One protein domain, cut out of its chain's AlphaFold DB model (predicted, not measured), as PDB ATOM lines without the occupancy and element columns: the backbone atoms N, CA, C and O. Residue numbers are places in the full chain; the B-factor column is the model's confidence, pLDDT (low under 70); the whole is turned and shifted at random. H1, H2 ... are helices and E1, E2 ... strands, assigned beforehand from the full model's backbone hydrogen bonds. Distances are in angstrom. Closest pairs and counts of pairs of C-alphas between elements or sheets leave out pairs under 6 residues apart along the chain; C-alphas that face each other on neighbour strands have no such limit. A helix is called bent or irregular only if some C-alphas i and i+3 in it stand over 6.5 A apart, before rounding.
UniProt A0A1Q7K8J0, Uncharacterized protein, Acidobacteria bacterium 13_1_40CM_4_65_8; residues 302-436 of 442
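What this domain is: This is residues 302 to 436 of the 442 residues of an uncharacterized protein of Acidobacteria bacterium 13_1_40CM_4_65_8 (UniProt A0A1Q7K8J0). Picture a twisted five-stranded sheet as the middle layer, with H1 and the short H2 over one face, and the long H6, running slantwise, over the other, where H3 stands up from the sheet. Long unnamed stretches fill in around this well-formed core, and one of them leads to the small helices H4 and H5, far from the middle and partly modelled with low confidence. The printed part has 135 residues, with six named helices and five named strands in the order H1 E1 H2 E2 H3 E3 H4 H5 H6 E4 E5, and its class is mixed, helices and strands. The sheet is mixed, in the order E2, E1, E3, E5, E4, and its strands' lines turn by 78 degrees from edge to edge. The whole is compact, with a radius of gyration of the C-alphas of 14.0 A, and spans 41 by 32 by 28 A.

Where its parts are: Find C-alpha 302 at (40.071, -51.324, -2.707); from there H1 runs over residues 302 to 313, 15.9 A. E1 follows at residues 319 to 323, 12.9 A, then H2 at 327 to 331 and E2 at 337 to 339. H3, residues 340 to 350, covers 15.5 A and is irregular, with C-alphas 346 and 349 being 8.2 A apart. Look next at C-alpha 364, at (22.523, -54.710, -10.748), where E3 begins; it runs to residue 370, 19.9 A. H4 is residues 383 to 386 and H5 is 392 to 395. H6, residues 397 to 417, is the longest helix at 30.4 A. E4, residues 422 to 426, covers 10.9 A, and E5, residues 430 to 435, covers 16.5 A and ends with C-alpha 435 at (22.132, -48.998, -8.826).

How they stand to each other: Begin at edge strand E2, parallel to E1 at 26 degrees; N 338 and O 321 are 2.9 A apart. E1 is parallel to E3 at 15 degrees, with N 320 and O 364 at 2.8 A. E3 and E5 are antiparallel at 158 degrees, with N 367 and O 433 at 2.9 A. E5 and edge strand E4 form an antiparallel hairpin at 160 degrees, with N 434 and O 422 at 2.9 A. E1, H2, E2 are a strand-helix-strand unit, two parallel neighbour strands with a helix between them along the chain; E2, H3, E3 are a split one, with E1 between its strands in the sheet. Both crossovers are right-handed. The whole makes three layers, a sheet with helices on both faces: H3 and H6 are on one face of the sheet E2 E1 E3 E5 E4, and H1 is on the other. H1 runs along the strands at a height over the sheet of 8.6 A, and touches H2, on the same face, at the C-alphas of Ala 307 and Val 331, 7.0 A. H6, at a height of 9.0 A, lies over E3, E5 and E4. With residues 403 to 410 alone it touches H3, closest at the C-alphas of Gly 348 and Leu 410, 5.6 A, at a steep tilt of 44 degrees, the same way. H5 touches H6 only at the corner, and H4 is near H5, with 6 pairs of C-alphas within 10 A. Every O i to N i+4 pair is within hydrogen-bond range in H1, H2 and H6, against 5 of 7 in H3; H4 and H5 are too short for such a pair.

The domain as a whole: The C-alphas of Arg 355 and Gly 379, the two farthest apart, are 42.9 A from each other. The printed part has no cut. Look for the long links at residues 351 to 363, from H3 to E3, and 371 to 382, from E3 to H4. The mean pLDDT of the printed part is 82.6, and 19 residues are under 70: residue 361, residues 376 to 392 and residue 395.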
ATOM      1  N   ALA A 302      41.507 -51.313  -2.937       88.56
ATOM      2  CA  ALA A 302      40.071 -51.324  -2.707       88.56
ATOM      3  C   ALA A 302      39.275 -51.691  -3.971       88.56
ATOM      4  O   ALA A 302      38.264 -52.379  -3.853       88.56
ATOM      5  N   ALA A 303      39.731 -51.289  -5.163       89.69
ATOM      6  CA  ALA A 303      39.039 -51.588  -6.415       89.69
ATOM      7  C   ALA A 303      39.068 -53.097  -6.694       89.69
ATOM      8  O   ALA A 303      38.003 -53.709  -6.783       89.69
ATOM      9  N   ALA A 304      40.258 -53.703  -6.657       87.50
ATOM     10  CA  ALA A 304      40.437 -55.148  -6.796       87.50
ATOM     11  C   ALA A 304      39.611 -55.946  -5.768       87.50
ATOM     12  O   ALA A 304      38.942 -56.933  -6.090       87.50
ATOM     13  N   ARG A 305      39.597 -55.502  -4.500       88.69
ATOM     14  CA  ARG A 305      38.807 -56.163  -3.441       88.69
ATOM     15  C   ARG A 305      37.319 -56.098  -3.703       88.69
ATOM     16  O   ARG A 305      36.648 -57.118  -3.575       88.69
ATOM     17  N   GLN A 306      36.797 -54.924  -4.050       91.12
ATOM     18  CA  GLN A 306      35.368 -54.800  -4.299       91.12
ATOM     19  C   GLN A 306      34.951 -55.525  -5.577       91.12
ATOM     20  O   GLN A 306      33.877 -56.115  -5.591       91.12
ATOM     21  N   ALA A 307      35.798 -55.577  -6.609       88.25
ATOM     22  CA  ALA A 307      35.527 -56.368  -7.805       88.25
ATOM     23  C   ALA A 307      35.376 -57.864  -7.475       88.25
ATOM     24  O   ALA A 307      34.379 -58.476  -7.871       88.25
ATOM     25  N   LEU A 308      36.294 -58.443  -6.684       84.44
ATOM     26  CA  LEU A 308      36.177 -59.836  -6.231       84.44
ATOM     27  C   LEU A 308      34.983 -60.062  -5.290       84.44
ATOM     28  O   LEU A 308      34.289 -61.069  -5.438       84.44
ATOM     29  N   ASN A 309      34.708 -59.144  -4.358       87.88
ATOM     30  CA  ASN A 309      33.552 -59.255  -3.459       87.88
ATOM     31  C   ASN A 309      32.238 -59.256  -4.247       87.88
ATOM     32  O   ASN A 309      31.411 -60.140  -4.053       87.88
ATOM     33  N   ILE A 310      32.075 -58.324  -5.192       88.50
ATOM     34  CA  ILE A 310      30.889 -58.248  -6.053       88.50
ATOM     35  C   ILE A 310      30.771 -59.513  -6.908       88.50
ATOM     36  O   ILE A 310      29.677 -60.062  -7.039       88.50
ATOM     37  N   ALA A 311      31.879 -60.015  -7.463       81.81
ATOM     38  CA  ALA A 311      31.872 -61.260  -8.224       81.81
ATOM     39  C   ALA A 311      31.402 -62.461  -7.380       81.81
ATOM     40  O   ALA A 311      30.681 -63.311  -7.902       81.81
ATOM     41  N   GLY A 312      31.763 -62.511  -6.093       79.69
ATOM     42  CA  GLY A 312      31.311 -63.531  -5.143       79.69
ATOM     43  C   GLY A 312      29.849 -63.361  -4.721       79.69
ATOM     44  O   GLY A 312      29.035 -64.261  -4.935       79.69
ATOM     45  N   ASP A 313      29.496 -62.196  -4.176       85.06
ATOM     46  CA  ASP A 313      28.158 -61.879  -3.654       85.06
ATOM     47  C   ASP A 313      27.075 -61.968  -4.743       85.06
ATOM     48  O   ASP A 313      25.940 -62.389  -4.496       85.06
ATOM     49  N   PHE A 314      27.435 -61.605  -5.979       83.19
ATOM     50  CA  PHE A 314      26.552 -61.594  -7.143       83.19
ATOM     51  C   PHE A 314      26.945 -62.666  -8.168       83.19
ATOM     52  O   PHE A 314      26.640 -62.527  -9.352       83.19
ATOM     53  N   ALA A 315      27.579 -63.769  -7.752       74.50
ATOM     54  CA  ALA A 315      27.941 -64.863  -8.661       74.50
ATOM     55  C   ALA A 315      26.723 -65.412  -9.432       74.50
ATOM     56  O   ALA A 315      26.796 -65.644 -10.637       74.50
ATOM     57  N   ASN A 316      25.581 -65.536  -8.745       76.06
ATOM     58  CA  ASN A 316      24.328 -66.075  -9.288       76.06
ATOM     59  C   ASN A 316      23.305 -64.994  -9.669       76.06
ATOM     60  O   ASN A 316      22.163 -65.315 -10.001       76.06
ATOM     61  N   ARG A 317      23.677 -63.713  -9.581       80.62
ATOM     62  CA  ARG A 317      22.804 -62.589  -9.926       80.62
ATOM     63  C   ARG A 317      23.381 -61.842 -11.122       80.62
ATOM     64  O   ARG A 317      24.585 -61.600 -11.171       80.62
ATOM     65  N   PRO A 318      22.551 -61.452 -12.096       81.19
ATOM     66  CA  PRO A 318      23.033 -60.650 -13.202       81.19
ATOM     67  C   PRO A 318      23.490 -59.285 -12.668       81.19
ATOM     68  O   PRO A 318      22.686 -58.493 -12.190       81.19
ATOM     69  N   CYS A 319      24.790 -59.008 -12.745       89.25
ATOM     70  CA  CYS A 319      25.343 -57.699 -12.409       89.25
ATOM     71  C   CYS A 319      26.357 -57.245 -13.458       89.25
ATOM     72  O   CYS A 319      26.954 -58.068 -14.162       89.25
ATOM     73  N   VAL A 320      26.530 -55.932 -13.556       91.56
ATOM     74  CA  VAL A 320      27.482 -55.269 -14.439       91.56
ATOM     75  C   VAL A 320      28.329 -54.311 -13.616       91.56
ATOM     76  O   VAL A 320      27.815 -53.563 -12.787       91.56
ATOM     77  N   ILE A 321      29.630 -54.346 -13.855       91.94
ATOM     78  CA  ILE A 321      30.617 -53.462 -13.256       91.94
ATOM     79  C   ILE A 321      30.997 -52.412 -14.297       91.94
ATOM     80  O   ILE A 321      31.409 -52.732 -15.413       91.94
ATOM     81  N   VAL A 322      30.826 -51.152 -13.924       92.31
ATOM     82  CA  VAL A 322      31.325 -49.985 -14.637       92.31
ATOM     83  C   VAL A 322      32.575 -49.527 -13.912       92.31
ATOM     84  O   VAL A 322      32.495 -49.112 -12.757       92.31
ATOM     85  N   ALA A 323      33.723 -49.613 -14.565       90.12
ATOM     86  CA  ALA A 323      34.996 -49.311 -13.927       90.12
ATOM     87  C   ALA A 323      36.050 -48.883 -14.960       90.12
ATOM     88  O   ALA A 323      35.810 -48.990 -16.175       90.12
ATOM     89  N   PRO A 324      37.204 -48.377 -14.499       85.25
ATOM     90  CA  PRO A 324      38.402 -48.278 -15.321       85.25
ATOM     91  C   PRO A 324      38.734 -49.604 -16.053       85.25
ATOM     92  O   PRO A 324      38.279 -50.685 -15.662       85.25
ATOM     93  N   PRO A 325      39.446 -49.552 -17.195       77.31
ATOM     94  CA  PRO A 325      39.687 -50.722 -18.045       77.31
ATOM     95  C   PRO A 325      40.467 -51.850 -17.352       77.31
ATOM     96  O   PRO A 325      40.409 -52.992 -17.812       77.31
ATOM     97  N   GLU A 326      41.163 -51.557 -16.256       76.56
ATOM     98  CA  GLU A 326      41.930 -52.507 -15.458       76.56
ATOM     99  C   GLU A 326      41.042 -53.600 -14.851       76.56
ATOM    100  O   GLU A 326      41.345 -54.790 -14.985       76.56
ATOM    101  N   GLN A 327      39.866 -53.234 -14.330       82.38
ATOM    102  CA  GLN A 327      38.931 -54.194 -13.732       82.38
ATOM    103  C   GLN A 327      38.306 -55.136 -14.769       82.38
ATOM    104  O   GLN A 327      37.760 -56.178 -14.410       82.38
ATOM    105  N   ARG A 328      38.411 -54.848 -16.076       81.38
ATOM    106  CA  ARG A 328      37.904 -55.754 -17.121       81.38
ATOM    107  C   ARG A 328      38.531 -57.140 -17.013       81.38
ATOM    108  O   ARG A 328      37.841 -58.149 -17.174       81.38
ATOM    109  N   VAL A 329      39.836 -57.182 -16.743       78.00
ATOM    110  CA  VAL A 329      40.577 -58.438 -16.622       78.00
ATOM    111  C   VAL A 329      40.139 -59.198 -15.374       78.00
ATOM    112  O   VAL A 329      40.071 -60.420 -15.432       78.00
ATOM    113  N   GLU A 330      39.762 -58.500 -14.299       81.25
ATOM    114  CA  GLU A 330      39.287 -59.064 -13.027       81.25
ATOM    115  C   GLU A 330      37.827 -59.526 -13.047       81.25
ATOM    116  O   GLU A 330      37.468 -60.488 -12.362       81.25
ATOM    117  N   VAL A 331      36.986 -58.932 -13.892       79.75
ATOM    118  CA  VAL A 331      35.597 -59.377 -14.090       79.75
ATOM    119  C   VAL A 331      35.531 -60.615 -14.986       79.75
ATOM    120  O   VAL A 331      34.730 -61.514 -14.738       79.75
ATOM    121  N   GLY A 332      36.397 -60.706 -15.999       71.00
ATOM    122  CA  GLY A 332      36.598 -61.914 -16.814       71.00
ATOM    123  C   GLY A 332      35.498 -62.201 -17.838       71.00
ATOM    124  O   GLY A 332      35.807 -62.690 -18.919       71.00
ATOM    125  N   ASP A 333      34.243 -61.850 -17.546       78.25
ATOM    126  CA  ASP A 333      33.137 -61.859 -18.508       78.25
ATOM    127  C   ASP A 333      32.957 -60.461 -19.135       78.25
ATOM    128  O   ASP A 333      32.511 -59.532 -18.448       78.25
ATOM    129  N   PRO A 334      33.222 -60.291 -20.447       74.00
ATOM    130  CA  PRO A 334      33.015 -59.023 -21.145       74.00
ATOM    131  C   PRO A 334      31.582 -58.491 -21.044       74.00
ATOM    132  O   PRO A 334      31.367 -57.286 -21.118       74.00
ATOM    133  N   ARG A 335      30.579 -59.362 -20.859       80.94
ATOM    134  CA  ARG A 335      29.164 -58.969 -20.743       80.94
ATOM    135  C   ARG A 335      28.821 -58.359 -19.387       80.94
ATOM    136  O   ARG A 335      27.735 -57.791 -19.247       80.94
ATOM    137  N   ARG A 336      29.697 -58.516 -18.394       86.19
ATOM    138  CA  ARG A 336      29.556 -57.966 -17.039       86.19
ATOM    139  C   ARG A 336      30.414 -56.724 -16.829       86.19
ATOM    140  O   ARG A 336      30.469 -56.237 -15.708       86.19
ATOM    141  N   PHE A 337      31.048 -56.196 -17.873       87.94
ATOM    142  CA  PHE A 337      31.923 -55.035 -17.777       87.94
ATOM    143  C   PHE A 337      31.507 -53.933 -18.758       87.94
ATOM    144  O   PHE A 337      31.223 -54.196 -19.924       87.94
ATOM    145  N   ILE A 338      31.512 -52.686 -18.294       88.75
ATOM    146  CA  ILE A 338      31.385 -51.485 -19.123       88.75
ATOM    147  C   ILE A 338      32.537 -50.550 -18.751       88.75
ATOM    148  O   ILE A 338      32.765 -50.279 -17.575       88.75
ATOM    149  N   ALA A 339      33.249 -50.022 -19.745       88.12
ATOM    150  CA  ALA A 339      34.282 -49.026 -19.480       88.12
ATOM    151  C   ALA A 339      33.645 -47.745 -18.922       88.12
ATOM    152  O   ALA A 339      32.671 -47.234 -19.485       88.12
ATOM    153  N   LEU A 340      34.205 -47.195 -17.845       90.81
ATOM    154  CA  LEU A 340      33.658 -45.996 -17.208       90.81
ATOM    155  C   LEU A 340      33.598 -44.796 -18.175       90.81
ATOM    156  O   LEU A 340      32.597 -44.082 -18.188       90.81
ATOM    157  N   ALA A 341      34.581 -44.637 -19.067       89.25
ATOM    158  CA  ALA A 341      34.534 -43.632 -20.133       89.25
ATOM    159  C   ALA A 341      33.306 -43.775 -21.053       89.25
ATOM    160  O   ALA A 341      32.652 -42.783 -21.380       89.25
ATOM    161  N   ASP A 342      32.947 -45.003 -21.439       89.25
ATOM    162  CA  ASP A 342      31.756 -45.253 -22.258       89.25
ATOM    163  C   ASP A 342      30.465 -45.010 -21.482       89.25
ATOM    164  O   ASP A 342      29.495 -44.493 -22.039       89.25
ATOM    165  N   PHE A 343      30.449 -45.351 -20.195       91.19
ATOM    166  CA  PHE A 343      29.316 -45.088 -19.319       91.19
ATOM    167  C   PHE A 343      29.048 -43.585 -19.179       91.19
ATOM    168  O   PHE A 343      27.926 -43.138 -19.430       91.19
ATOM    169  N   VAL A 344      30.076 -42.794 -18.863       92.25
ATOM    170  CA  VAL A 344      29.963 -41.332 -18.759       92.25
ATOM    171  C   VAL A 344      29.513 -40.737 -20.091       92.25
ATOM    172  O   VAL A 344      28.538 -39.989 -20.127       92.25
ATOM    173  N   ARG A 345      30.129 -41.148 -21.205       90.06
ATOM    174  CA  ARG A 345      29.753 -40.690 -22.551       90.06
ATOM    175  C   ARG A 345      28.298 -41.012 -22.912       90.06
ATOM    176  O   ARG A 345      27.651 -40.228 -23.597       90.06
ATOM    177  N   ARG A 346      27.772 -42.168 -22.490       89.19
ATOM    178  CA  ARG A 346      26.411 -42.621 -22.838       89.19
ATOM    179  C   ARG A 346      25.321 -42.022 -21.940       89.19
ATOM    180  O   ARG A 346      24.154 -41.962 -22.352       89.19
ATOM    181  N   PHE A 347      25.657 -41.635 -20.710       90.12
ATOM    182  CA  PHE A 347      24.658 -41.322 -19.681       90.12
ATOM    183  C   PHE A 347      24.856 -39.986 -18.949       90.12
ATOM    184  O   PHE A 347      23.934 -39.581 -18.241       90.12
ATOM    185  N   GLY A 348      25.981 -39.288 -19.146       85.38
ATOM    186  CA  GLY A 348      26.338 -38.054 -18.433       85.38
ATOM    187  C   GLY A 348      25.225 -37.012 -18.385       85.38
ATOM    188  O   GLY A 348      24.814 -36.605 -17.302       85.38
ATOM    189  N   ASP A 349      24.644 -36.678 -19.537       86.19
ATOM    190  CA  ASP A 349      23.665 -35.586 -19.643       86.19
ATOM    191  C   ASP A 349      22.267 -35.934 -19.103       86.19
ATOM    192  O   ASP A 349      21.401 -35.067 -18.988       86.19
ATOM    193  N   ARG A 350      22.004 -37.208 -18.783       85.06
ATOM    194  CA  ARG A 350      20.655 -37.704 -18.448       85.06
ATOM    195  C   ARG A 350      20.481 -38.091 -16.987       85.06
ATOM    196  O   ARG A 350      19.354 -38.301 -16.548       85.06
ATOM    197  N   ALA A 351      21.566 -38.168 -16.219       82.19
ATOM    198  CA  ALA A 351      21.545 -38.705 -14.860       82.19
ATOM    199  C   ALA A 351      20.665 -37.916 -13.873       82.19
ATOM    200  O   ALA A 351      20.223 -38.476 -12.873       82.19
ATOM    201  N   GLY A 352      20.393 -36.636 -14.145       78.69
ATOM    202  CA  GLY A 352      19.511 -35.799 -13.325       78.69
ATOM    203  C   GLY A 352      18.009 -35.998 -13.571       78.69
ATOM    204  O   GLY A 352      17.202 -35.577 -12.740       78.69
ATOM    205  N   ASP A 353      17.609 -36.629 -14.679       86.31
ATOM    206  CA  ASP A 353      16.197 -36.854 -14.995       86.31
ATOM    207  C   ASP A 353      15.633 -38.018 -14.161       86.31
ATOM    208  O   ASP A 353      16.096 -39.154 -14.234       86.31
ATOM    209  N   ARG A 354      14.567 -37.756 -13.394       83.56
ATOM    210  CA  ARG A 354      13.874 -38.764 -12.572       83.56
ATOM    211  C   ARG A 354      13.215 -39.875 -13.388       83.56
ATOM    212  O   ARG A 354      12.858 -40.904 -12.810       83.56
ATOM    213  N   ARG A 355      12.981 -39.669 -14.686       84.00
ATOM    214  CA  ARG A 355      12.427 -40.677 -15.605       84.00
ATOM    215  C   ARG A 355      13.510 -41.490 -16.297       84.00
ATOM    216  O   ARG A 355      13.230 -42.596 -16.754       84.00
ATOM    217  N   PHE A 356      14.727 -40.961 -16.369       86.75
ATOM    218  CA  PHE A 356      15.849 -41.671 -16.952       86.75
ATOM    219  C   PHE A 356      16.196 -42.893 -16.099       86.75
ATOM    220  O   PHE A 356      16.110 -42.877 -14.876       86.75
ATOM    221  N   ARG A 357      16.578 -43.982 -16.757       83.50
ATOM    222  CA  ARG A 357      17.119 -45.178 -16.119       83.50
ATOM    223  C   ARG A 357      18.298 -45.654 -16.942       83.50
ATOM    224  O   ARG A 357      18.256 -45.595 -18.172       83.50
ATOM    225  N   VAL A 358      19.341 -46.126 -16.266       84.06
ATOM    226  CA  VAL A 358      20.481 -46.718 -16.966       84.06
ATOM    227  C   VAL A 358      20.018 -48.002 -17.652       84.06
ATOM    228  O   VAL A 358      19.436 -48.887 -17.027       84.06
ATOM    229  N   ASP A 359      20.277 -48.084 -18.952       76.69
ATOM    230  CA  ASP A 359      19.877 -49.195 -19.813       76.69
ATOM    231  C   ASP A 359      20.784 -50.420 -19.603       76.69
ATOM    232  O   ASP A 359      21.689 -50.697 -20.392       76.69
ATOM    233  N   VAL A 360      20.569 -51.115 -18.481       77.12
ATOM    234  CA  VAL A 360      21.160 -52.426 -18.164       77.12
ATOM    235  C   VAL A 360      20.050 -53.350 -17.631       77.12
ATOM    236  O   VAL A 360      19.964 -53.616 -16.430       77.12
ATOM    237  N   PRO A 361      19.120 -53.791 -18.498       66.00
ATOM    238  CA  PRO A 361      17.871 -54.410 -18.071       66.00
ATOM    239  C   PRO A 361      18.090 -55.687 -17.253       66.00
ATOM    240  O   PRO A 361      18.796 -56.610 -17.665       66.00
ATOM    241  N   GLY A 362      17.437 -55.734 -16.088       70.12
ATOM    242  CA  GLY A 362      17.446 -56.883 -15.187       70.12
ATOM    243  C   GLY A 362      18.793 -57.168 -14.529       70.12
ATOM    244  O   GLY A 362      18.990 -58.303 -14.107       70.12
ATOM    245  N   ARG A 363      19.719 -56.199 -14.469       83.69
ATOM    246  CA  ARG A 363      21.026 -56.376 -13.824       83.69
ATOM    247  C   ARG A 363      21.315 -55.289 -12.798       83.69
ATOM    248  O   ARG A 363      21.008 -54.126 -13.039       83.69
ATOM    249  N   ASP A 364      21.942 -55.668 -11.690       90.75
ATOM    250  CA  ASP A 364      22.523 -54.710 -10.748       90.75
ATOM    251  C   ASP A 364      23.727 -54.014 -11.394       90.75
ATOM    252  O   ASP A 364      24.535 -54.665 -12.061       90.75
ATOM    253  N   LEU A 365      23.864 -52.704 -11.200       92.81
ATOM    254  CA  LEU A 365      24.992 -51.935 -11.717       92.81
ATOM    255  C   LEU A 365      25.875 -51.452 -10.570       92.81
ATOM    256  O   LEU A 365      25.386 -50.803  -9.646       92.81
ATOM    257  N   PHE A 366      27.173 -51.713 -10.673       95.12
ATOM    258  CA  PHE A 366      28.180 -51.204  -9.750       95.12
ATOM    259  C   PHE A 366      29.102 -50.240 -10.479       95.12
ATOM    260  O   PHE A 366      29.730 -50.640 -11.453       95.12
ATOM    261  N   VAL A 367      29.184 -48.986 -10.034       95.44
ATOM    262  CA  VAL A 367      30.013 -47.957 -10.680       95.44
ATOM    263  C   VAL A 367      31.165 -47.576  -9.767       95.44
ATOM    264  O   VAL A 367      30.942 -47.031  -8.687       95.44
ATOM    265  N   PHE A 368      32.384 -47.869 -10.206       95.44
ATOM    266  CA  PHE A 368      33.628 -47.554  -9.517       95.44
ATOM    267  C   PHE A 368      34.067 -46.150  -9.921       95.44
ATOM    268  O   PHE A 368      34.203 -45.869 -11.110       95.44
ATOM    269  N   VAL A 369      34.263 -45.286  -8.928       93.69
ATOM    270  CA  VAL A 369      34.674 -43.894  -9.121       93.69
ATOM    271  C   VAL A 369      35.835 -43.577  -8.190       93.69
ATOM    272  O   VAL A 369      35.734 -43.729  -6.968       93.69
ATOM    273  N   GLU A 370      36.941 -43.118  -8.761       91.75
ATOM    274  CA  GLU A 370      38.120 -42.691  -8.017       91.75
ATOM    275  C   GLU A 370      37.907 -41.275  -7.470       91.75
ATOM    276  O   GLU A 370      37.785 -40.297  -8.204       91.75
ATOM    277  N   ARG A 371      37.878 -41.145  -6.143       89.19
ATOM    278  CA  ARG A 371      37.809 -39.845  -5.458       89.19
ATOM    279  C   ARG A 371      39.123 -39.087  -5.573       89.19
ATOM    280  O   ARG A 371      39.131 -37.867  -5.726       89.19
ATOM    281  N   THR A 372      40.214 -39.838  -5.490       85.75
ATOM    282  CA  THR A 372      41.564 -39.375  -5.772       85.75
ATOM    283  C   THR A 372      42.001 -40.122  -7.026       85.75
ATOM    284  O   THR A 372      42.120 -41.340  -6.950       85.75
ATOM    285  N   PRO A 373      42.189 -39.452  -8.175       80.06
ATOM    286  CA  PRO A 373      42.580 -40.128  -9.407       80.06
ATOM    287  C   PRO A 373      43.938 -40.810  -9.253       80.06
ATOM    288  O   PRO A 373      44.901 -40.187  -8.790       80.06
ATOM    289  N   LEU A 374      44.030 -42.073  -9.665       79.88
ATOM    290  CA  LEU A 374      45.280 -42.810  -9.575       79.88
ATOM    291  C   LEU A 374      46.312 -42.260 -10.566       79.88
ATOM    292  O   LEU A 374      46.057 -42.119 -11.764       79.88
ATOM    293  N   LEU A 375      47.520 -42.001 -10.070       73.12
ATOM    294  CA  LEU A 375      48.663 -41.646 -10.905       73.12
ATOM    295  C   LEU A 375      49.265 -42.917 -11.511       73.12
ATOM    296  O   LEU A 375      50.107 -43.571 -10.898       73.12
ATOM    297  N   VAL A 376      48.828 -43.258 -12.722       67.25
ATOM    298  CA  VAL A 376      49.402 -44.362 -13.500       67.25
ATOM    299  C   VAL A 376      50.601 -43.846 -14.293       67.25
ATOM    300  O   VAL A 376      50.523 -42.814 -14.960       67.25
ATOM    301  N   GLN A 377      51.734 -44.547 -14.204       61.25
ATOM    302  CA  GLN A 377      52.904 -44.200 -15.008       61.25
ATOM    303  C   GLN A 377      52.622 -44.490 -16.494       61.25
ATOM    304  O   GLN A 377      52.010 -45.513 -16.794       61.25
ATOM    305  N   PRO A 378      53.098 -43.660 -17.442       52.72
ATOM    306  CA  PRO A 378      52.826 -43.839 -18.873       52.72
ATOM    307  C   PRO A 378      53.219 -45.219 -19.437       52.72
ATOM    308  O   PRO A 378      52.606 -45.681 -20.390       52.72
ATOM    309  N   GLY A 379      54.210 -45.892 -18.832       51.53
ATOM    310  CA  GLY A 379      54.647 -47.247 -19.198       51.53
ATOM    311  C   GLY A 379      53.905 -48.390 -18.495       51.53
ATOM    312  O   GLY A 379      54.245 -49.543 -18.719       51.53
ATOM    313  N   ALA A 380      52.923 -48.096 -17.638       52.03
ATOM    314  CA  ALA A 380      52.199 -49.087 -16.841       52.03
ATOM    315  C   ALA A 380      50.815 -49.460 -17.414       52.03
ATOM    316  O   ALA A 380      50.003 -50.087 -16.736       52.03
ATOM    317  N   ALA A 381      50.517 -49.052 -18.648       51.38
ATOM    318  CA  ALA A 381      49.201 -49.226 -19.251       51.38
ATOM    319  C   ALA A 381      48.954 -50.676 -19.703       51.38
ATOM    320  O   ALA A 381      49.693 -51.212 -20.529       51.38
ATOM    321  N   LEU A 382      47.864 -51.284 -19.229       55.22
ATOM    322  CA  LEU A 382      47.488 -52.658 -19.571       55.22
ATOM    323  C   LEU A 382      47.166 -52.836 -21.062       55.22
ATOM    324  O   LEU A 382      46.401 -52.069 -21.650       55.22
ATOM    325  N   THR A 383      47.674 -53.909 -21.656       49.38
ATOM    326  CA  THR A 383      47.460 -54.332 -23.051       49.38
ATOM    327  C   THR A 383      45.974 -54.439 -23.448       49.38
ATOM    328  O   THR A 383      45.599 -53.923 -24.505       49.38
ATOM    329  N   PRO A 384      45.061 -54.967 -22.602       45.75
ATOM    330  CA  PRO A 384      43.625 -54.923 -22.876       45.75
ATOM    331  C   PRO A 384      43.020 -53.501 -22.934       45.75
ATOM    332  O   PRO A 384      41.999 -53.310 -23.604       45.75
ATOM    333  N   ALA A 385      43.629 -52.505 -22.287       47.12
ATOM    334  CA  ALA A 385      43.213 -51.106 -22.382       47.12
ATOM    335  C   ALA A 385      43.715 -50.448 -23.680       47.12
ATOM    336  O   ALA A 385      42.996 -49.651 -24.270       47.12
ATOM    337  N   ARG A 386      44.892 -50.825 -24.199       48.69
ATOM    338  CA  ARG A 386      45.542 -50.142 -25.342       48.69
ATOM    339  C   ARG A 386      44.709 -50.074 -26.627       48.69
ATOM    340  O   ARG A 386      44.837 -49.109 -27.372       48.69
ATOM    341  N   TYR A 387      43.838 -51.054 -26.864       46.38
ATOM    342  CA  TYR A 387      43.047 -51.157 -28.099       46.38
ATOM    343  C   TYR A 387      41.603 -50.653 -27.980       46.38
ATOM    344  O   TYR A 387      40.839 -50.748 -28.940       46.38
ATOM    345  N   SER A 388      41.198 -50.124 -26.821       53.78
ATOM    346  CA  SER A 388      39.867 -49.532 -26.657       53.78
ATOM    347  C   SER A 388      39.929 -48.019 -26.835       53.78
ATOM    348  O   SER A 388      40.686 -47.342 -26.143       53.78
ATOM    349  N   SER A 389      39.062 -47.452 -27.679       53.28
ATOM    350  CA  SER A 389      38.867 -45.994 -27.764       53.28
ATOM    351  C   SER A 389      38.468 -45.374 -26.417       53.28
ATOM    352  O   SER A 389      38.673 -44.184 -26.197       53.28
ATOM    353  N   ALA A 390      37.926 -46.183 -25.501       60.44
ATOM    354  CA  ALA A 390      37.566 -45.784 -24.147       60.44
ATOM    355  C   ALA A 390      38.771 -45.667 -23.193       60.44
ATOM    356  O   ALA A 390      38.600 -45.186 -22.079       60.44
ATOM    357  N   ALA A 391      39.975 -46.097 -23.593       63.25
ATOM    358  CA  ALA A 391      41.150 -46.116 -22.721       63.25
ATOM    359  C   ALA A 391      42.002 -44.839 -22.766       63.25
ATOM    360  O   ALA A 391      42.759 -44.581 -21.832       63.25
ATOM    361  N   ALA A 392      41.858 -44.020 -23.812       66.19
ATOM    362  CA  ALA A 392      42.635 -42.793 -23.990       66.19
ATOM    363  C   ALA A 392      42.587 -41.828 -22.781       66.19
ATOM    364  O   ALA A 392      43.635 -41.276 -22.433       66.19
ATOM    365  N   PRO A 393      41.445 -41.642 -22.078       71.88
ATOM    366  CA  PRO A 393      41.400 -40.783 -20.894       71.88
ATOM    367  C   PRO A 393      42.287 -41.265 -19.740       71.88
ATOM    368  O   PRO A 393      42.696 -40.458 -18.915       71.88
ATOM    369  N   TYR A 394      42.623 -42.554 -19.675       71.56
ATOM    370  CA  TYR A 394      43.371 -43.133 -18.556       71.56
ATOM    371  C   TYR A 394      44.890 -42.992 -18.698       71.56
ATOM    372  O   TYR A 394      45.617 -43.281 -17.751       71.56
ATOM    373  N   TRP A 395      45.381 -42.528 -19.852       67.38
ATOM    374  CA  TRP A 395      46.818 -42.384 -20.121       67.38
ATOM    375  C   TRP A 395      47.398 -41.061 -19.623       67.38
ATOM    376  O   TRP A 395      48.607 -40.945 -19.435       67.38
ATOM    377  N   MET A 396      46.548 -40.052 -19.414       73.81
ATOM    378  CA  MET A 396      46.964 -38.743 -18.919       73.81
ATOM    379  C   MET A 396      46.317 -38.480 -17.559       73.81
ATOM    380  O   MET A 396      45.087 -38.512 -17.475       73.81
ATOM    381  N   PRO A 397      47.092 -38.127 -16.514       78.31
ATOM    382  CA  PRO A 397      46.550 -37.859 -15.181       78.31
ATOM    383  C   PRO A 397      45.384 -36.863 -15.182       78.31
ATOM    384  O   PRO A 397      44.371 -37.080 -14.524       78.31
ATOM    385  N   ASN A 398      45.489 -35.801 -15.985       82.62
ATOM    386  CA  ASN A 398      44.452 -34.774 -16.084       82.62
ATOM    387  C   ASN A 398      43.175 -35.283 -16.768       82.62
ATOM    388  O   ASN A 398      42.077 -34.908 -16.360       82.62
ATOM    389  N   ALA A 399      43.303 -36.135 -17.788       83.56
ATOM    390  CA  ALA A 399      42.152 -36.704 -18.482       83.56
ATOM    391  C   ALA A 399      41.431 -37.737 -17.601       83.56
ATOM    392  O   ALA A 399      40.202 -37.707 -17.531       83.56
ATOM    393  N   ARG A 400      42.178 -38.556 -16.843       86.31
ATOM    394  CA  ARG A 400      41.620 -39.480 -15.843       86.31
ATOM    395  C   ARG A 400      40.886 -38.695 -14.764       86.31
ATOM    396  O   ARG A 400      39.716 -38.947 -14.518       86.31
ATOM    397  N   ALA A 401      41.522 -37.666 -14.204       87.56
ATOM    398  CA  ALA A 401      40.905 -36.807 -13.197       87.56
ATOM    399  C   ALA A 401      39.618 -36.125 -13.688       87.56
ATOM    400  O   ALA A 401      38.662 -35.984 -12.925       87.56
ATOM    401  N   HIS A 402      39.582 -35.698 -14.953       90.25
ATOM    402  CA  HIS A 402      38.383 -35.121 -15.549       90.25
ATOM    403  C   HIS A 402      37.260 -36.156 -15.688       90.25
ATOM    404  O   HIS A 402      36.131 -35.884 -15.280       90.25
ATOM    405  N   LEU A 403      37.577 -37.348 -16.199       91.12
ATOM    406  CA  LEU A 403      36.613 -38.432 -16.360       91.12
ATOM    407  C   LEU A 403      36.036 -38.898 -15.015       91.12
ATOM    408  O   LEU A 403      34.822 -39.034 -14.886       91.12
ATOM    409  N   GLU A 404      36.884 -39.093 -14.006       92.44
ATOM    410  CA  GLU A 404      36.464 -39.514 -12.663       92.44
ATOM    411  C   GLU A 404      35.564 -38.460 -11.998       92.44
ATOM    412  O   GLU A 404      34.568 -38.789 -11.351       92.44
ATOM    413  N   ARG A 405      35.832 -37.168 -12.234       92.44
ATOM    414  CA  ARG A 405      34.948 -36.084 -11.781       92.44
ATOM    415  C   ARG A 405      33.579 -36.137 -12.463       92.44
ATOM    416  O   ARG A 405      32.566 -36.038 -11.777       92.44
ATOM    417  N   GLN A 406      33.538 -36.324 -13.782       93.81
ATOM    418  CA  GLN A 406      32.275 -36.459 -14.516       93.81
ATOM    419  C   GLN A 406      31.483 -37.690 -14.056       93.81
ATOM    420  O   GLN A 406      30.267 -37.617 -13.875       93.81
ATOM    421  N   ALA A 407      32.166 -38.811 -13.816       94.38
ATOM    422  CA  ALA A 407      31.566 -40.017 -13.262       94.38
ATOM    423  C   ALA A 407      30.955 -39.773 -11.875       94.38
ATOM    424  O   ALA A 407      29.829 -40.207 -11.614       94.38
ATOM    425  N   LEU A 408      31.664 -39.046 -11.006       94.31
ATOM    426  CA  LEU A 408      31.181 -38.672  -9.680       94.31
ATOM    427  C   LEU A 408      29.920 -37.804  -9.763       94.31
ATOM    428  O   LEU A 408      28.925 -38.090  -9.097       94.31
ATOM    429  N   GLU A 409      29.945 -36.762 -10.593       94.12
ATOM    430  CA  GLU A 409      28.809 -35.856 -10.793       94.12
ATOM    431  C   GLU A 409      27.582 -36.599 -11.334       94.12
ATOM    432  O   GLU A 409      26.472 -36.414 -10.821       94.12
ATOM    433  N   LEU A 410      27.783 -37.490 -12.309       94.50
ATOM    434  CA  LEU A 410      26.751 -38.364 -12.862       94.50
ATOM    435  C   LEU A 410      26.133 -39.234 -11.761       94.50
ATOM    436  O   LEU A 410      24.916 -39.213 -11.566       94.50
ATOM    437  N   CYS A 411      26.957 -39.968 -11.009       94.75
ATOM    438  CA  CYS A 411      26.479 -40.893  -9.983       94.75
ATOM    439  C   CYS A 411      25.752 -40.174  -8.842       94.75
ATOM    440  O   CYS A 411      24.705 -40.638  -8.391       94.75
ATOM    441  N   GLU A 412      26.250 -39.018  -8.402       94.38
ATOM    442  CA  GLU A 412      25.577 -38.212  -7.380       94.38
ATOM    443  C   GLU A 412      24.248 -37.637  -7.876       94.38
ATOM    444  O   GLU A 412      23.268 -37.616  -7.128       94.38
ATOM    445  N   SER A 413      24.186 -37.195  -9.132       92.94
ATOM    446  CA  SER A 413      22.953 -36.670  -9.730       92.94
ATOM    447  C   SER A 413      21.898 -37.767  -9.876       92.94
ATOM    448  O   SER A 413      20.729 -37.551  -9.537       92.94
ATOM    449  N   TYR A 414      22.321 -38.967 -10.283       92.38
ATOM    450  CA  TYR A 414      21.463 -40.148 -10.338       92.38
ATOM    451  C   TYR A 414      20.966 -40.537  -8.944       92.38
ATOM    452  O   TYR A 414      19.767 -40.690  -8.730       92.38
ATOM    453  N   ARG A 415      21.859 -40.598  -7.951       93.19
ATOM    454  CA  ARG A 415      21.507 -40.933  -6.564       93.19
ATOM    455  C   ARG A 415      20.504 -39.954  -5.950       93.19
ATOM    456  O   ARG A 415      19.572 -40.377  -5.275       93.19
ATOM    457  N   ARG A 416      20.645 -38.651  -6.214       92.00
ATOM    458  CA  ARG A 416      19.695 -37.625  -5.735       92.00
ATOM    459  C   ARG A 416      18.306 -37.754  -6.359       92.00
ATOM    460  O   ARG A 416      17.316 -37.398  -5.723       92.00
ATOM    461  N   SER A 417      18.222 -38.224  -7.599       89.75
ATOM    462  CA  SER A 417      16.959 -38.384  -8.327       89.75
ATOM    463  C   SER A 417      16.322 -39.772  -8.147       89.75
ATOM    464  O   SER A 417      15.126 -39.914  -8.406       89.75
ATOM    465  N   HIS A 418      17.072 -40.767  -7.652       89.88
ATOM    466  CA  HIS A 418      16.656 -42.169  -7.549       89.88
ATOM    467  C   HIS A 418      16.868 -42.728  -6.139       89.88
ATOM    468  O   HIS A 418      17.968 -43.140  -5.785       89.88
ATOM    469  N   ALA A 419      15.789 -42.845  -5.361       86.50
ATOM    470  CA  ALA A 419      15.848 -43.286  -3.961       86.50
ATOM    471  C   ALA A 419      16.449 -44.691  -3.744       86.50
ATOM    472  O   ALA A 419      16.940 -44.983  -2.660       86.50
ATOM    473  N   ALA A 420      16.402 -45.562  -4.756       87.81
ATOM    474  CA  ALA A 420      16.943 -46.918  -4.673       87.81
ATOM    475  C   ALA A 420      18.460 -46.990  -4.940       87.81
ATOM    476  O   ALA A 420      19.083 -48.006  -4.647       87.81
ATOM    477  N   ALA A 421      19.062 -45.940  -5.508       91.50
ATOM    478  CA  ALA A 421      20.501 -45.883  -5.728       91.50
ATOM    479  C   ALA A 421      21.229 -45.633  -4.401       91.50
ATOM    480  O   ALA A 421      20.866 -44.740  -3.635       91.50
ATOM    481  N   SER A 422      22.284 -46.399  -4.143       94.50
ATOM    482  CA  SER A 422      23.022 -46.348  -2.880       94.50
ATOM    483  C   SER A 422      24.535 -46.354  -3.102       94.50
ATOM    484  O   SER A 422      25.020 -46.525  -4.221       94.50
ATOM    485  N   VAL A 423      25.290 -46.111  -2.031       95.81
ATOM    486  CA  VAL A 423      26.745 -46.288  -2.019       95.81
ATOM    487  C   VAL A 423      27.018 -47.662  -1.420       95.81
ATOM    488  O   VAL A 423      26.661 -47.910  -0.272       95.81
ATOM    489  N   TYR A 424      27.615 -48.553  -2.209       94.44
ATOM    490  CA  TYR A 424      27.961 -49.912  -1.788       94.44
ATOM    491  C   TYR A 424      29.246 -49.932  -0.960       94.44
ATOM    492  O   TYR A 424      29.340 -50.641   0.037       94.44
ATOM    493  N   TYR A 425      30.229 -49.124  -1.357       95.25
ATOM    494  CA  TYR A 425      31.510 -49.013  -0.670       95.25
ATOM    495  C   TYR A 425      32.073 -47.599  -0.794       95.25
ATOM    496  O   TYR A 425      31.929 -46.955  -1.834       95.25
ATOM    497  N   GLU A 426      32.747 -47.125   0.248       94.75
ATOM    498  CA  GLU A 426      33.472 -45.860   0.223       94.75
ATOM    499  C   GLU A 426      34.698 -45.918   1.132       94.75
ATOM    500  O   GLU A 426      34.608 -46.325   2.291       94.75
ATOM    501  N   ASP A 427      35.827 -45.446   0.611       93.19
ATOM    502  CA  ASP A 427      37.005 -45.093   1.392       93.19
ATOM    503  C   ASP A 427      37.554 -43.711   0.973       93.19
ATOM    504  O   ASP A 427      36.855 -42.879   0.374       93.19
ATOM    505  N   ALA A 428      38.804 -43.425   1.344       90.12
ATOM    506  CA  ALA A 428      39.469 -42.168   1.015       90.12
ATOM    507  C   ALA A 428      39.737 -41.983  -0.495       90.12
ATOM    508  O   ALA A 428      39.801 -40.846  -0.956       90.12
ATOM    509  N   ASN A 429      39.887 -43.067  -1.260       91.00
ATOM    510  CA  ASN A 429      40.348 -43.050  -2.650       91.00
ATOM    511  C   ASN A 429      39.295 -43.542  -3.651       91.00
ATOM    512  O   ASN A 429      39.305 -43.100  -4.795       91.00
ATOM    513  N   LEU A 430      38.383 -44.418  -3.240       93.81
ATOM    514  CA  LEU A 430      37.412 -45.098  -4.083       93.81
ATOM    515  C   LEU A 430      36.009 -44.970  -3.492       93.81
ATOM    516  O   LEU A 430      35.787 -45.139  -2.290       93.81
ATOM    517  N   ARG A 431      35.034 -44.742  -4.366       96.06
ATOM    518  CA  ARG A 431      33.616 -44.900  -4.060       96.06
ATOM    519  C   ARG A 431      32.979 -45.821  -5.092       96.06
ATOM    520  O   ARG A 431      33.183 -45.651  -6.290       96.06
ATOM    521  N   VAL A 432      32.199 -46.787  -4.620       96.38
ATOM    522  CA  VAL A 432      31.439 -47.712  -5.461       96.38
ATOM    523  C   VAL A 432      29.956 -47.445  -5.257       96.38
ATOM    524  O   VAL A 432      29.424 -47.622  -4.158       96.38
ATOM    525  N   TYR A 433      29.282 -47.014  -6.316       95.94
ATOM    526  CA  TYR A 433      27.833 -46.830  -6.331       95.94
ATOM    527  C   TYR A 433      27.142 -48.129  -6.726       95.94
ATOM    528  O   TYR A 433      27.636 -48.846  -7.590       95.94
ATOM    529  N   HIS A 434      25.983 -48.407  -6.133       95.00
ATOM    530  CA  HIS A 434      25.110 -49.514  -6.515       95.00
ATOM    531  C   HIS A 434      23.768 -48.975  -6.994       95.00
ATOM    532  O   HIS A 434      23.040 -48.314  -6.246       95.00
ATOM    533  N   PHE A 435      23.447 -49.256  -8.256       92.88
ATOM    534  CA  PHE A 435      22.132 -48.998  -8.826       92.88
ATOM    535  C   PHE A 435      21.417 -50.341  -8.988       92.88
ATOM    536  O   PHE A 435      21.863 -51.171  -9.787       92.88
ATOM    537  N   PRO A 436      20.341 -50.581  -8.222       88.44
ATOM    538  CA  PRO A 436      19.693 -51.878  -8.215       88.44
ATOM    539  C   PRO A 436      19.026 -52.175  -9.553       88.44
ATOM    540  O   PRO A 436      18.548 -51.268 -10.244       88.44
TER     541      PRO A 436